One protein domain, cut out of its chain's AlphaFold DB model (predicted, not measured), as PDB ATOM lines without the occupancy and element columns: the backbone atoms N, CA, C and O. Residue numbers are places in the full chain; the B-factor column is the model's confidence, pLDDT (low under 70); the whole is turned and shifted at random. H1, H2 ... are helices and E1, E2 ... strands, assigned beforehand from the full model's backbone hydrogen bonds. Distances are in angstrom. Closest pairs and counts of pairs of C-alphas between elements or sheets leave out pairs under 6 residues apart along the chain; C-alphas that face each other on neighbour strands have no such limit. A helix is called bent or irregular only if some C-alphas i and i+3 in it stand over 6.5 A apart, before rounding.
ATOM      1  N   MET A   9     143.403 216.294 170.707       80.38
ATOM      2  CA  MET A   9     144.776 215.847 170.981       80.38
ATOM      3  C   MET A   9     145.193 216.113 172.434       80.38
ATOM      4  O   MET A   9     145.741 215.230 173.092       80.38
ATOM      5  N   THR A  10     144.890 217.297 172.976       84.69
ATOM      6  CA  THR A  10     145.183 217.629 174.378       84.69
ATOM      7  C   THR A  10     144.401 216.732 175.335       84.69
ATOM      8  O   THR A  10     144.938 216.288 176.349       84.69
ATOM      9  N   GLU A  11     143.132 216.443 175.039       85.62
ATOM     10  CA  GLU A  11     142.315 215.539 175.851       85.62
ATOM     11  C   GLU A  11     142.861 214.107 175.829       85.62
ATOM     12  O   GLU A  11     142.949 213.473 176.885       85.62
ATOM     13  N   MET A  12     143.328 213.635 174.669       86.56
ATOM     14  CA  MET A  12     143.998 212.342 174.531       86.56
ATOM     15  C   MET A  12     145.296 212.278 175.352       86.56
ATOM     16  O   MET A  12     145.486 211.325 176.107       86.56
ATOM     17  N   PHE A  13     146.164 213.294 175.287       89.38
ATOM     18  CA  PHE A  13     147.393 213.328 176.096       89.38
ATOM     19  C   PHE A  13     147.110 213.420 177.602       89.38
ATOM     20  O   PHE A  13     147.778 212.759 178.395       89.38
ATOM     21  N   ARG A  14     146.063 214.141 178.019       89.12
ATOM     22  CA  ARG A  14     145.614 214.145 179.425       89.12
ATOM     23  C   ARG A  14     145.090 212.785 179.870       89.12
ATOM     24  O   ARG A  14     145.265 212.404 181.026       89.12
ATOM     25  N   MET A  15     144.423 212.050 178.983       88.44
ATOM     26  CA  MET A  15     144.022 210.671 179.252       88.44
ATOM     27  C   MET A  15     145.247 209.756 179.361       88.44
ATOM     28  O   MET A  15     145.287 208.915 180.260       88.44
ATOM     29  N   PHE A  16     146.271 209.959 178.528       88.94
ATOM     30  CA  PHE A  16     147.539 209.235 178.623       88.94
ATOM     31  C   PHE A  16     148.242 209.480 179.959       88.94
ATOM     32  O   PHE A  16     148.605 208.518 180.632       88.94
ATOM     33  N   GLU A  17     148.387 210.733 180.389       90.44
ATOM     34  CA  GLU A  17     149.046 211.066 181.659       90.44
ATOM     35  C   GLU A  17     148.312 210.449 182.861       90.44
ATOM     36  O   GLU A  17     148.940 209.909 183.765       90.44
ATOM     37  N   LYS A  18     146.972 210.433 182.850       87.69
ATOM     38  CA  LYS A  18     146.172 209.772 183.899       87.69
ATOM     39  C   LYS A  18     146.327 208.252 183.931       87.69
ATOM     40  O   LYS A  18     146.100 207.647 184.976       87.69
ATOM     41  N   THR A  19     146.614 207.641 182.785       87.56
ATOM     42  CA  THR A  19     146.619 206.177 182.632       87.56
ATOM     43  C   THR A  19     148.026 205.588 182.721       87.56
ATOM     44  O   THR A  19     148.175 204.416 183.060       87.56
ATOM     45  N   SER A  20     149.052 206.388 182.431       83.88
ATOM     46  CA  SER A  20     150.463 206.004 182.474       83.88
ATOM     47  C   SER A  20     151.147 206.489 183.757       83.88
ATOM     48  O   SER A  20     150.587 207.251 184.539       83.88
ATOM     49  N   GLN A  21     152.389 206.057 183.980       78.69
ATOM     50  CA  GLN A  21     153.251 206.586 185.050       78.69
ATOM     51  C   GLN A  21     154.153 207.738 184.571       78.69
ATOM     52  O   GLN A  21     155.155 208.051 185.213       78.69
ATOM     53  N   VAL A  22     153.831 208.343 183.425       84.94
ATOM     54  CA  VAL A  22     154.657 209.362 182.773       84.94
ATOM     55  C   VAL A  22     153.964 210.712 182.887       84.94
ATOM     56  O   VAL A  22     152.829 210.868 182.448       84.94
ATOM     57  N   SER A  23     154.664 211.690 183.461       89.19
ATOM     58  CA  SER A  23     154.198 213.077 183.463       89.19
ATOM     59  C   SER A  23     154.489 213.725 182.114       89.19
ATOM     60  O   SER A  23     155.570 213.522 181.555       89.19
ATOM     61  N   LEU A  24     153.527 214.489 181.598       91.06
ATOM     62  CA  LEU A  24     153.640 215.182 180.320       91.06
ATOM     63  C   LEU A  24     153.575 216.698 180.525       91.06
ATOM     64  O   LEU A  24     152.779 217.203 181.311       91.06
ATOM     65  N   GLU A  25     154.391 217.429 179.771       91.12
ATOM     66  CA  GLU A  25     154.355 218.891 179.706       91.12
ATOM     67  C   GLU A  25     153.703 219.318 178.383       91.12
ATOM     68  O   GLU A  25     154.095 218.856 177.312       91.12
ATOM     69  N   GLU A  26     152.695 220.190 178.450       89.88
ATOM     70  CA  GLU A  26     152.081 220.785 177.257       89.88
ATOM     71  C   GLU A  26     152.958 221.938 176.753       89.88
ATOM     72  O   GLU A  26     153.230 222.879 177.497       89.88
ATOM     73  N   LEU A  27     153.373 221.875 175.485       91.00
ATOM     74  CA  LEU A  27     154.252 222.859 174.852       91.00
ATOM     75  C   LEU A  27     153.688 223.332 173.507       91.00
ATOM     76  O   LEU A  27     153.054 222.542 172.801       91.00
ATOM     77  N   PRO A  28     153.959 224.584 173.096       89.06
ATOM     78  CA  PRO A  28     153.781 224.994 171.708       89.06
ATOM     79  C   PRO A  28     154.606 224.104 170.768       89.06
ATOM     80  O   PRO A  28     155.752 223.779 171.075       89.06
ATOM     81  N   TYR A  29     154.055 223.755 169.602       87.06
ATOM     82  CA  TYR A  29     154.685 222.817 168.659       87.06
ATOM     83  C   TYR A  29     156.126 223.205 168.281       87.06
ATOM     84  O   TYR A  29     157.026 222.373 168.327       87.06
ATOM     85  N   GLU A  30     156.364 224.485 167.985       88.81
ATOM     86  CA  GLU A  30     157.698 224.999 167.635       88.81
ATOM     87  C   GLU A  30     158.699 224.902 168.803       88.81
ATOM     88  O   GLU A  30     159.886 224.660 168.589       88.81
ATOM     89  N   GLU A  31     158.236 225.042 170.052       93.00
ATOM     90  CA  GLU A  31     159.092 224.861 171.230       93.00
ATOM     91  C   GLU A  31     159.434 223.381 171.435       93.00
ATOM     92  O   GLU A  31     160.597 223.042 171.656       93.00
ATOM     93  N   TRP A  32     158.445 222.494 171.300       91.94
ATOM     94  CA  TRP A  32     158.659 221.048 171.349       91.94
ATOM     95  C   TRP A  32     159.656 220.582 170.275       91.94
ATOM     96  O   TRP A  32     160.585 219.831 170.577       91.94
ATOM     97  N   LEU A  33     159.515 221.085 169.045       91.38
ATOM     98  CA  LEU A  33     160.413 220.767 167.937       91.38
ATOM     99  C   LEU A  33     161.844 221.237 168.215       91.38
ATOM    100  O   LEU A  33     162.798 220.497 167.975       91.38
ATOM    101  N   ASN A  34     162.005 222.436 168.781       92.56
ATOM    102  CA  ASN A  34     163.317 222.940 169.170       92.56
ATOM    103  C   ASN A  34     163.977 222.065 170.249       92.56
ATOM    104  O   ASN A  34     165.153 221.727 170.114       92.56
ATOM    105  N   ARG A  35     163.225 221.637 171.277       93.12
ATOM    106  CA  ARG A  35     163.751 220.721 172.307       93.12
ATOM    107  C   ARG A  35     164.221 219.404 171.685       93.12
ATOM    108  O   ARG A  35     165.347 218.980 171.941       93.12
ATOM    109  N   LEU A  36     163.423 218.818 170.786       91.50
ATOM    110  CA  LEU A  36     163.781 217.587 170.074       91.50
ATOM    111  C   LEU A  36     165.070 217.732 169.236       91.50
ATOM    112  O   LEU A  36     165.846 216.785 169.125       91.50
ATOM    113  N   GLN A  37     165.324 218.909 168.661       89.88
ATOM    114  CA  GLN A  37     166.519 219.180 167.852       89.88
ATOM    115  C   GLN A  37     167.802 219.412 168.657       89.88
ATOM    116  O   GLN A  37     168.889 219.251 168.095       89.88
ATOM    117  N   VAL A  38     167.700 219.866 169.908       91.50
ATOM    118  CA  VAL A  38     168.849 220.419 170.643       91.50
ATOM    119  C   VAL A  38     169.220 219.591 171.872       91.50
ATOM    120  O   VAL A  38     170.398 219.518 172.211       91.50
ATOM    121  N   GLU A  39     168.256 218.970 172.554       88.88
ATOM    122  CA  GLU A  39     168.508 218.396 173.883       88.88
ATOM    123  C   GLU A  39     169.208 217.034 173.848       88.88
ATOM    124  O   GLU A  39     170.049 216.756 174.703       88.88
ATOM    125  N   ASN A  40     168.876 216.178 172.878       86.94
ATOM    126  CA  ASN A  40     169.404 214.816 172.813       86.94
ATOM    127  C   ASN A  40     169.574 214.342 171.362       86.94
ATOM    128  O   ASN A  40     168.603 214.245 170.612       86.94
ATOM    129  N   ASP A  41     170.810 214.068 170.944       86.31
ATOM    130  CA  ASP A  41     171.123 213.545 169.602       86.31
ATOM    131  C   ASP A  41     170.762 212.058 169.444       86.31
ATOM    132  O   ASP A  41     170.542 211.598 168.326       86.31
ATOM    133  N   ASP A  42     170.633 211.325 170.553       90.19
ATOM    134  CA  ASP A  42     170.225 209.917 170.582       90.19
ATOM    135  C   ASP A  42     168.707 209.753 170.796       90.19
ATOM    136  O   ASP A  42     168.227 208.649 171.069       90.19
ATOM    137  N   ASP A  43     167.930 210.842 170.710       90.44
ATOM    138  CA  ASP A  43     166.479 210.763 170.864       90.44
ATOM    139  C   ASP A  43     165.871 209.878 169.756       90.44
ATOM    140  O   ASP A  43     166.142 210.094 168.567       90.44
ATOM    141  N   PRO A  44     165.037 208.876 170.099       90.50
ATOM    142  CA  PRO A  44     164.459 207.957 169.120       90.50
ATOM    143  C   PRO A  44     163.578 208.645 168.068       90.50
ATOM    144  O   PRO A  44     163.310 208.047 167.025       90.50
ATOM    145  N   LEU A  45     163.135 209.883 168.305       90.81
ATOM    146  CA  LEU A  45     162.366 210.679 167.352       90.81
ATOM    147  C   LEU A  45     163.246 211.474 166.374       90.81
ATOM    148  O   LEU A  45     162.720 211.986 165.384       90.81
ATOM    149  N   ARG A  46     164.576 211.533 166.559       89.81
ATOM    150  CA  ARG A  46     165.505 212.224 165.639       89.81
ATOM    151  C   ARG A  46     165.352 211.839 164.169       89.81
ATOM    152  O   ARG A  46     165.335 212.745 163.337       89.81
ATOM    153  N   PRO A  47     165.204 210.550 163.801       91.75
ATOM    154  CA  PRO A  47     165.039 210.169 162.400       91.75
ATOM    155  C   PRO A  47     163.776 210.749 161.748       91.75
ATOM    156  O   PRO A  47     163.681 210.774 160.523       91.75
ATOM    157  N   LEU A  48     162.806 211.199 162.551       90.69
ATOM    158  CA  LEU A  48     161.541 211.767 162.095       90.69
ATOM    159  C   LEU A  48     161.561 213.300 162.009       90.69
ATOM    160  O   LEU A  48     160.603 213.869 161.494       90.69
ATOM    161  N   LEU A  49     162.642 213.969 162.435       90.31
ATOM    162  CA  LEU A  49     162.783 215.429 162.343       90.31
ATOM    163  C   LEU A  49     162.426 216.008 160.964       90.31
ATOM    164  O   LEU A  49     161.658 216.969 160.938       90.31
ATOM    165  N   PRO A  50     162.851 215.418 159.822       88.88
ATOM    166  CA  PRO A  50     162.467 215.943 158.512       88.88
ATOM    167  C   PRO A  50     160.947 216.054 158.335       88.88
ATOM    168  O   PRO A  50     160.458 217.038 157.796       88.88
ATOM    169  N   MET A  51     160.189 215.086 158.855       87.19
ATOM    170  CA  MET A  51     158.727 215.063 158.778       87.19
ATOM    171  C   MET A  51     158.068 216.087 159.720       87.19
ATOM    172  O   MET A  51     156.962 216.554 159.445       87.19
ATOM    173  N   PHE A  52     158.723 216.435 160.830       88.62
ATOM    174  CA  PHE A  52     158.226 217.426 161.789       88.62
ATOM    175  C   PHE A  52     158.566 218.871 161.392       88.62
ATOM    176  O   PHE A  52     157.816 219.782 161.748       88.62
ATOM    177  N   GLU A  53     159.661 219.072 160.655       89.19
ATOM    178  CA  GLU A  53     160.179 220.384 160.242       89.19
ATOM    179  C   GLU A  53     159.685 220.829 158.867       89.19
ATOM    180  O   GLU A  53     159.458 222.023 158.649       89.19
ATOM    181  N   GLU A  54     159.549 219.893 157.922       87.88
ATOM    182  CA  GLU A  54     159.221 220.225 156.540       87.88
ATOM    183  C   GLU A  54     157.860 220.917 156.472       87.88
ATOM    184  O   GLU A  54     156.816 220.329 156.754       87.88
ATOM    185  N   LYS A  55     157.870 222.192 156.078       87.19
ATOM    186  CA  LYS A  55     156.651 222.965 155.865       87.19
ATOM    187  C   LYS A  55     156.051 222.568 154.516       87.19
ATOM    188  O   LYS A  55     156.627 222.846 153.468       87.19
ATOM    189  N   VAL A  56     154.886 221.928 154.557       82.88
ATOM    190  CA  VAL A  56     154.225 221.333 153.385       82.88
ATOM    191  C   VAL A  56     153.189 222.285 152.790       82.88
ATOM    192  O   VAL A  56     153.088 222.407 151.570       82.88
ATOM    193  N   TYR A  57     152.418 222.978 153.634       79.19
ATOM    194  CA  TYR A  57     151.348 223.868 153.184       79.19
ATOM    195  C   TYR A  57     151.134 225.024 154.166       79.19
ATOM    196  O   TYR A  57     151.077 224.807 155.370       79.19
ATOM    197  N   ASP A  58     151.026 226.252 153.649       82.94
ATOM    198  CA  ASP A  58     150.745 227.474 154.427       82.94
ATOM    199  C   ASP A  58     151.623 227.652 155.687       82.94
ATOM    200  O   ASP A  58     151.165 228.047 156.756       82.94
ATOM    201  N   GLY A  59     152.910 227.295 155.583       79.38
ATOM    202  CA  GLY A  59     153.862 227.403 156.695       79.38
ATOM    203  C   GLY A  59     153.682 226.367 157.811       79.38
ATOM    204  O   GLY A  59     154.341 226.484 158.844       79.38
ATOM    205  N   ARG A  60     152.843 225.347 157.602       79.19
ATOM    206  CA  ARG A  60     152.603 224.228 158.521       79.19
ATOM    207  C   ARG A  60     153.230 222.940 157.995       79.19
ATOM    208  O   ARG A  60     153.259 222.699 156.782       79.19
ATOM    209  N   CYS A  61     153.745 222.113 158.896       84.19
ATOM    210  CA  CYS A  61     154.233 220.782 158.555       84.19
ATOM    211  C   CYS A  61     153.082 219.789 158.373       84.19
ATOM    212  O   CYS A  61     151.932 220.066 158.718       84.19
ATOM    213  N   GLN A  62     153.388 218.599 157.853       79.44
ATOM    214  CA  GLN A  62     152.379 217.554 157.667       79.44
ATOM    215  C   GLN A  62     151.660 217.182 158.978       79.44
ATOM    216  O   GLN A  62     150.472 216.875 158.950       79.44
ATOM    217  N   TRP A  63     152.344 217.250 160.124       80.25
ATOM    218  CA  TRP A  63     151.756 216.967 161.438       80.25
ATOM    219  C   TRP A  63     150.820 218.065 161.934       80.25
ATOM    220  O   TRP A  63     149.714 217.768 162.378       80.25
ATOM    221  N   GLU A  64     151.206 219.328 161.763       78.19
ATOM    222  CA  GLU A  64     150.353 220.492 162.042       78.19
ATOM    223  C   GLU A  64     149.092 220.518 161.154       78.19
ATOM    224  O   GLU A  64     148.113 221.182 161.487       78.19
ATOM    225  N   MET A  65     149.096 219.796 160.024       76.44
ATOM    226  CA  MET A  65     147.927 219.626 159.150       76.44
ATOM    227  C   MET A  65     146.945 218.553 159.620       76.44
ATOM    228  O   MET A  65     145.808 218.540 159.150       76.44
ATOM    229  N   TYR A  66     147.340 217.669 160.541       74.81
ATOM    230  CA  TYR A  66     146.385 216.755 161.171       74.81
ATOM    231  C   TYR A  66     145.472 217.476 162.173       74.81
ATOM    232  O   TYR A  66     144.401 216.957 162.499       74.81
ATOM    233  N   GLU A  67     145.837 218.684 162.617       71.56
ATOM    234  CA  GLU A  67     144.891 219.568 163.291       71.56
ATOM    235  C   GLU A  67     143.795 219.986 162.303       71.56
ATOM    236  O   GLU A  67     144.080 220.567 161.256       71.56
ATOM    237  N   ASN A  68     142.528 219.776 162.662       70.50
ATOM    238  CA  ASN A  68     141.348 220.099 161.844       70.50
ATOM    239  C   ASN A  68     141.071 219.125 160.684       70.50
ATOM    240  O   ASN A  68     140.442 219.502 159.692       70.50
ATOM    241  N   MET A  69     141.484 217.860 160.810       75.00
ATOM    242  CA  MET A  69     141.099 216.805 159.867       75.00
ATOM    243  C   MET A  69     139.567 216.709 159.704       75.00
ATOM    244  O   MET A  69     138.816 216.789 160.681       75.00
ATOM    245  N   PRO A  70     139.064 216.501 158.476       77.75
ATOM    246  CA  PRO A  70     137.631 216.428 158.239       77.75
ATOM    247  C   PRO A  70     137.017 215.216 158.947       77.75
ATOM    248  O   PRO A  70     137.466 214.081 158.778       77.75
ATOM    249  N   ILE A  71     135.929 215.445 159.685       82.12
ATOM    250  CA  ILE A  71     135.121 214.357 160.236       82.12
ATOM    251  C   ILE A  71     134.358 213.693 159.090       82.12
ATOM    252  O   ILE A  71     133.517 214.319 158.435       82.12
ATOM    253  N   SER A  72     134.651 212.413 158.864       84.25
ATOM    254  CA  SER A  72     133.938 211.589 157.889       84.25
ATOM    255  C   SER A  72     132.587 211.152 158.446       84.25
ATOM    256  O   SER A  72     132.500 210.622 159.555       84.25
ATOM    257  N   ASP A  73     131.530 211.354 157.662       87.62
ATOM    258  CA  ASP A  73     130.212 210.831 158.003       87.62
ATOM    259  C   ASP A  73     130.175 209.311 157.804       87.62
ATOM    260  O   ASP A  73     130.742 208.753 156.865       87.62
ATOM    261  N   THR A  74     129.498 208.642 158.721       89.62
ATOM    262  CA  THR A  74     129.382 207.188 158.818       89.62
ATOM    263  C   THR A  74     127.919 206.733 158.826       89.62
ATOM    264  O   THR A  74     127.650 205.552 159.034       89.62
ATOM    265  N   GLU A  75     126.959 207.629 158.557       90.88
ATOM    266  CA  GLU A  75     125.526 207.318 158.617       90.88
ATOM    267  C   GLU A  75     125.093 206.252 157.606       90.88
ATOM    268  O   GLU A  75     124.425 205.290 157.975       90.88
ATOM    269  N   ASN A  76     125.560 206.339 156.356       92.25
ATOM    270  CA  ASN A  76     125.263 205.324 155.335       92.25
ATOM    271  C   ASN A  76     125.759 203.929 155.750       92.25
ATOM    272  O   ASN A  76     125.091 202.926 155.501       92.25
ATOM    273  N   LEU A  77     126.930 203.868 156.393       91.50
ATOM    274  CA  LEU A  77     127.492 202.620 156.899       91.50
ATOM    275  C   LEU A  77     126.644 202.072 158.053       91.50
ATOM    276  O   LEU A  77     126.313 200.889 158.049       91.50
ATOM    277  N   ARG A  78     126.245 202.929 159.004       89.62
ATOM    278  CA  ARG A  78     125.347 202.552 160.107       89.62
ATOM    279  C   ARG A  78     124.008 202.023 159.598       89.62
ATOM    280  O   ARG A  78     123.548 200.996 160.085       89.62
ATOM    281  N   GLN A  79     123.419 202.680 158.599       92.06
ATOM    282  CA  GLN A  79     122.159 202.250 157.999       92.06
ATOM    283  C   GLN A  79     122.293 200.882 157.315       92.06
ATOM    284  O   GLN A  79     121.429 200.027 157.483       92.06
ATOM    285  N   TYR A  80     123.379 200.651 156.574       94.94
ATOM    286  CA  TYR A  80     123.623 199.365 155.917       94.94
ATOM    287  C   TYR A  80     123.852 198.220 156.918       94.94
ATOM    288  O   TYR A  80     123.472 197.081 156.654       94.94
ATOM    289  N   LEU A  81     124.447 198.516 158.075       94.25
ATOM    290  CA  LEU A  81     124.753 197.540 159.124       94.25
ATOM    291  C   LEU A  81     123.655 197.406 160.196       94.25
ATOM    292  O   LEU A  81     123.879 196.736 161.201       94.25
ATOM    293  N   GLN A  82     122.472 198.000 160.000       93.25
ATOM    294  CA  GLN A  82     121.392 197.998 161.000       93.25
ATOM    295  C   GLN A  82     120.969 196.585 161.448       93.25
ATOM    296  O   GLN A  82     120.618 196.387 162.609       93.25
ATOM    297  N   ASP A  83     121.042 195.602 160.542       95.56
ATOM    298  CA  ASP A  83     120.645 194.212 160.798       95.56
ATOM    299  C   ASP A  83     121.772 193.379 161.443       95.56
ATOM    300  O   ASP A  83     121.550 192.238 161.845       95.56
ATOM    301  N   VAL A  84     122.984 193.942 161.550       93.69
ATOM    302  CA  VAL A  84     124.181 193.291 162.106       93.69
ATOM    303  C   VAL A  84     124.903 194.265 163.065       93.69
ATOM    304  O   VAL A  84     126.003 194.746 162.774       93.69
ATOM    305  N   PRO A  85     124.295 194.591 164.227       86.31
ATOM    306  CA  PRO A  85     124.756 195.665 165.120       86.31
ATOM    307  C   PRO A  85     126.149 195.428 165.725       86.31
ATOM    308  O   PRO A  85     126.860 196.376 166.059       86.31
ATOM    309  N   GLU A  86     126.574 194.169 165.821       88.56
ATOM    310  CA  GLU A  86     127.936 193.778 166.205       88.56
ATOM    311  C   GLU A  86     129.017 194.346 165.272       88.56
ATOM    312  O   GLU A  86     130.087 194.716 165.747       88.56
ATOM    313  N   LEU A  87     128.731 194.491 163.972       87.50
ATOM    314  CA  LEU A  87     129.650 195.100 163.001       87.50
ATOM    315  C   LEU A  87     129.546 196.629 162.968       87.50
ATOM    316  O   LEU A  87     130.478 197.298 162.530       87.50
ATOM    317  N   ALA A  88     128.423 197.189 163.427       84.75
ATOM    318  CA  ALA A  88     128.210 198.634 163.518       84.75
ATOM    319  C   ALA A  88     128.834 199.258 164.781       84.75
ATOM    320  O   ALA A  88     128.886 200.483 164.907       84.75
ATOM    321  N   THR A  89     129.295 198.433 165.725       83.94
ATOM    322  CA  THR A  89     129.849 198.895 166.998       83.94
ATOM    323  C   THR A  89     131.344 199.176 166.859       83.94
ATOM    324  O   THR A  89     132.158 198.258 166.796       83.94
ATOM    325  N   CYS A  90     131.716 200.456 166.861       83.38
ATOM    326  CA  CYS A  90     133.101 200.880 167.044       83.38
ATOM    327  C   CYS A  90     133.306 201.241 168.523       83.38
ATOM    328  O   CYS A  90     132.579 202.103 169.028       83.38
ATOM    329  N   PRO A  91     134.232 200.592 169.246       85.44
ATOM    330  CA  PRO A  91     134.465 200.930 170.639       85.44
ATOM    331  C   PRO A  91     135.047 202.344 170.763       85.44
ATOM    332  O   PRO A  91     135.911 202.744 169.982       85.44
ATOM    333  N   PHE A  92     134.583 203.098 171.759       85.00
ATOM    334  CA  PHE A  92     135.125 204.422 172.057       85.00
ATOM    335  C   PHE A  92     136.542 204.307 172.611       85.00
ATOM    336  O   PHE A  92     136.829 203.413 173.403       85.00
ATOM    337  N   LEU A  93     137.418 205.237 172.236       83.50
ATOM    338  CA  LEU A  93     138.738 205.340 172.847       83.50
ATOM    339  C   LEU A  93     138.601 205.938 174.256       83.50
ATOM    340  O   LEU A  93     138.632 207.152 174.432       83.50
ATOM    341  N   ASP A  94     138.416 205.073 175.248       87.06
ATOM    342  CA  ASP A  94     138.332 205.419 176.667       87.06
ATOM    343  C   ASP A  94     139.582 204.969 177.442       87.06
ATOM    344  O   ASP A  94     140.486 204.338 176.892       87.06
ATOM    345  N   GLN A  95     139.639 205.284 178.740       87.19
ATOM    346  CA  GLN A  95     140.772 204.926 179.604       87.19
ATOM    347  C   GLN A  95     141.024 203.414 179.661       87.19
ATOM    348  O   GLN A  95     142.179 203.000 179.740       87.19
ATOM    349  N   ASP A  96     139.982 202.582 179.596       88.56
ATOM    350  CA  ASP A  96     140.118 201.128 179.706       88.56
ATOM    351  C   ASP A  96     140.751 200.532 178.447       88.56
ATOM    352  O   ASP A  96     141.643 199.680 178.529       88.56
ATOM    353  N   ILE A  97     140.322 200.986 177.269       88.50
ATOM    354  CA  ILE A  97     140.939 200.603 175.996       88.50
ATOM    355  C   ILE A  97     142.349 201.170 175.901       88.50
ATOM    356  O   ILE A  97     143.278 200.446 175.541       88.50
ATOM    357  N   PHE A  98     142.531 202.431 176.283       87.81
ATOM    358  CA  PHE A  98     143.831 203.085 176.268       87.81
ATOM    359  C   PHE A  98     144.838 202.360 177.171       87.81
ATOM    360  O   PHE A  98     145.961 202.078 176.754       87.81
ATOM    361  N   LYS A  99     144.413 201.927 178.365       88.75
ATOM    362  CA  LYS A  99     145.234 201.128 179.279       88.75
ATOM    363  C   LYS A  99     145.692 199.811 178.657       88.75
ATOM    364  O   LYS A  99     146.848 199.441 178.828       88.75
ATOM    365  N   LYS A 100     144.839 199.119 177.892       89.12
ATOM    366  CA  LYS A 100     145.233 197.877 177.197       89.12
ATOM    367  C   LYS A 100     146.379 198.110 176.208       89.12
ATOM    368  O   LYS A 100     147.268 197.265 176.117       89.12
ATOM    369  N   PHE A 101     146.374 199.241 175.499       88.88
ATOM    370  CA  PHE A 101     147.479 199.625 174.616       88.88
ATOM    371  C   PHE A 101     148.754 199.954 175.398       88.88
ATOM    372  O   PHE A 101     149.837 199.547 174.996       88.88
ATOM    373  N   LEU A 102     148.645 200.642 176.534       87.69
ATOM    374  CA  LEU A 102     149.816 200.988 177.343       87.69
ATOM    375  C   LEU A 102     150.424 199.779 178.063       87.69
ATOM    376  O   LEU A 102     151.647 199.666 178.130       87.69
ATOM    377  N   SER A 103     149.609 198.842 178.550       87.69
ATOM    378  CA  SER A 103     150.105 197.625 179.199       87.69
ATOM    379  C   SER A 103     150.853 196.708 178.228       87.69
ATOM    380  O   SER A 103     151.817 196.064 178.634       87.69
ATOM    381  N   SER A 104     150.483 196.671 176.938       86.00
ATOM    382  CA  SER A 104     151.263 195.924 175.933       86.00
ATOM    383  C   SER A 104     152.641 196.545 175.667       86.00
ATOM    384  O   SER A 104     153.559 195.839 175.251       86.00
ATOM    385  N   LEU A 105     152.796 197.838 175.966       83.44
ATOM    386  CA  LEU A 105     154.044 198.598 175.883       83.44
ATOM    387  C   LEU A 105     154.800 198.674 177.225       83.44
ATOM    388  O   LEU A 105     155.891 199.235 177.272       83.44
ATOM    389  N   GLY A 106     154.247 198.118 178.311       82.00
ATOM    390  CA  GLY A 106     154.847 198.152 179.651       82.00
ATOM    391  C   GLY A 106     154.747 199.504 180.372       82.00
ATOM    392  O   GLY A 106     155.532 199.759 181.282       82.00
TER     393      GLY A 106
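Overview. This is residues 9 to 106 of the 108 residues of an uncharacterized protein of Aspergillus flavus (strain ATCC 200026 / FGSC A1120 / IAM 13836 / NRRL 3357 / JCM 12722 / SRRC 167) (UniProt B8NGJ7). The model is a loose, hollow loop of chain with three small helical groups spaced round it: H1 and H6 meeting at a steep angle, the hairpin of H2 and H3, and the short H4 and H5 at the far end of the long axis. Residues 58 to 74, with no named element, run from E1, beyond H3, to H4. The 98 printed residues hold six named helices and one named strand, in the order H1 H2 H3 E1 H4 H5 H6, mostly helix. The whole is loose, with a radius of gyration of the C-alphas of 18.3 A, and only just elongated, spanning 56 by 37 by 21 A.

Along the chain. H1, the longest helix, spans residues 9 to 19, 15.3 A from C-alpha 9 at (144.776, 215.847, 170.981). H6 is residues 95 to 104, 14.3 A, ending at C-alpha 104 at (151.263, 195.924, 175.933). H2 is residues 29 to 38, 14.5 A; H3 is residues 46 to 53, 11.1 A, irregular, with C-alphas 47 and 50 7.4 A apart. E1 is residues 55 to 57, H4 residues 75 to 80 and H5 residues 85 to 88.

Arrangement. H1 touches H6, closest at the C-alphas of Thr 19 and Lys 99, 6.2 A, the same way at a steep tilt of 69 degrees, only just short of about perpendicular. H2 and H3 form a helical hairpin and touch, closest at the C-alphas of Leu 36 and Arg 46, 7.2 A, opposite ways at 35.2 degrees, only just steep. H3 and E1 meet only through their link. E1 pairs with no named strand; its residues pair antiparallel with residues 60 to 61. H4 and H5 are close but not clearly touching, the closest C-alphas, of Arg 78 and Ala 88, being 5.9 A apart. Among the pairs apart are H1 and H2, and H5 and H6. Every O i to N i+4 pair is within hydrogen-bond range in H1, H2, H4 and H6, against 2 of 4 in H3; H5 is too short for such a pair.

Size, cuts and confidence. The C-alphas of Val 38 and Asp 83, the two farthest apart, are 55.7 A apart. Residues 38 to 43 and 68 to 73 stand free. The link from E1 to H4, 17 residues, is long. The printed part has no cut, and no printed residue is under 70 in pLDDT.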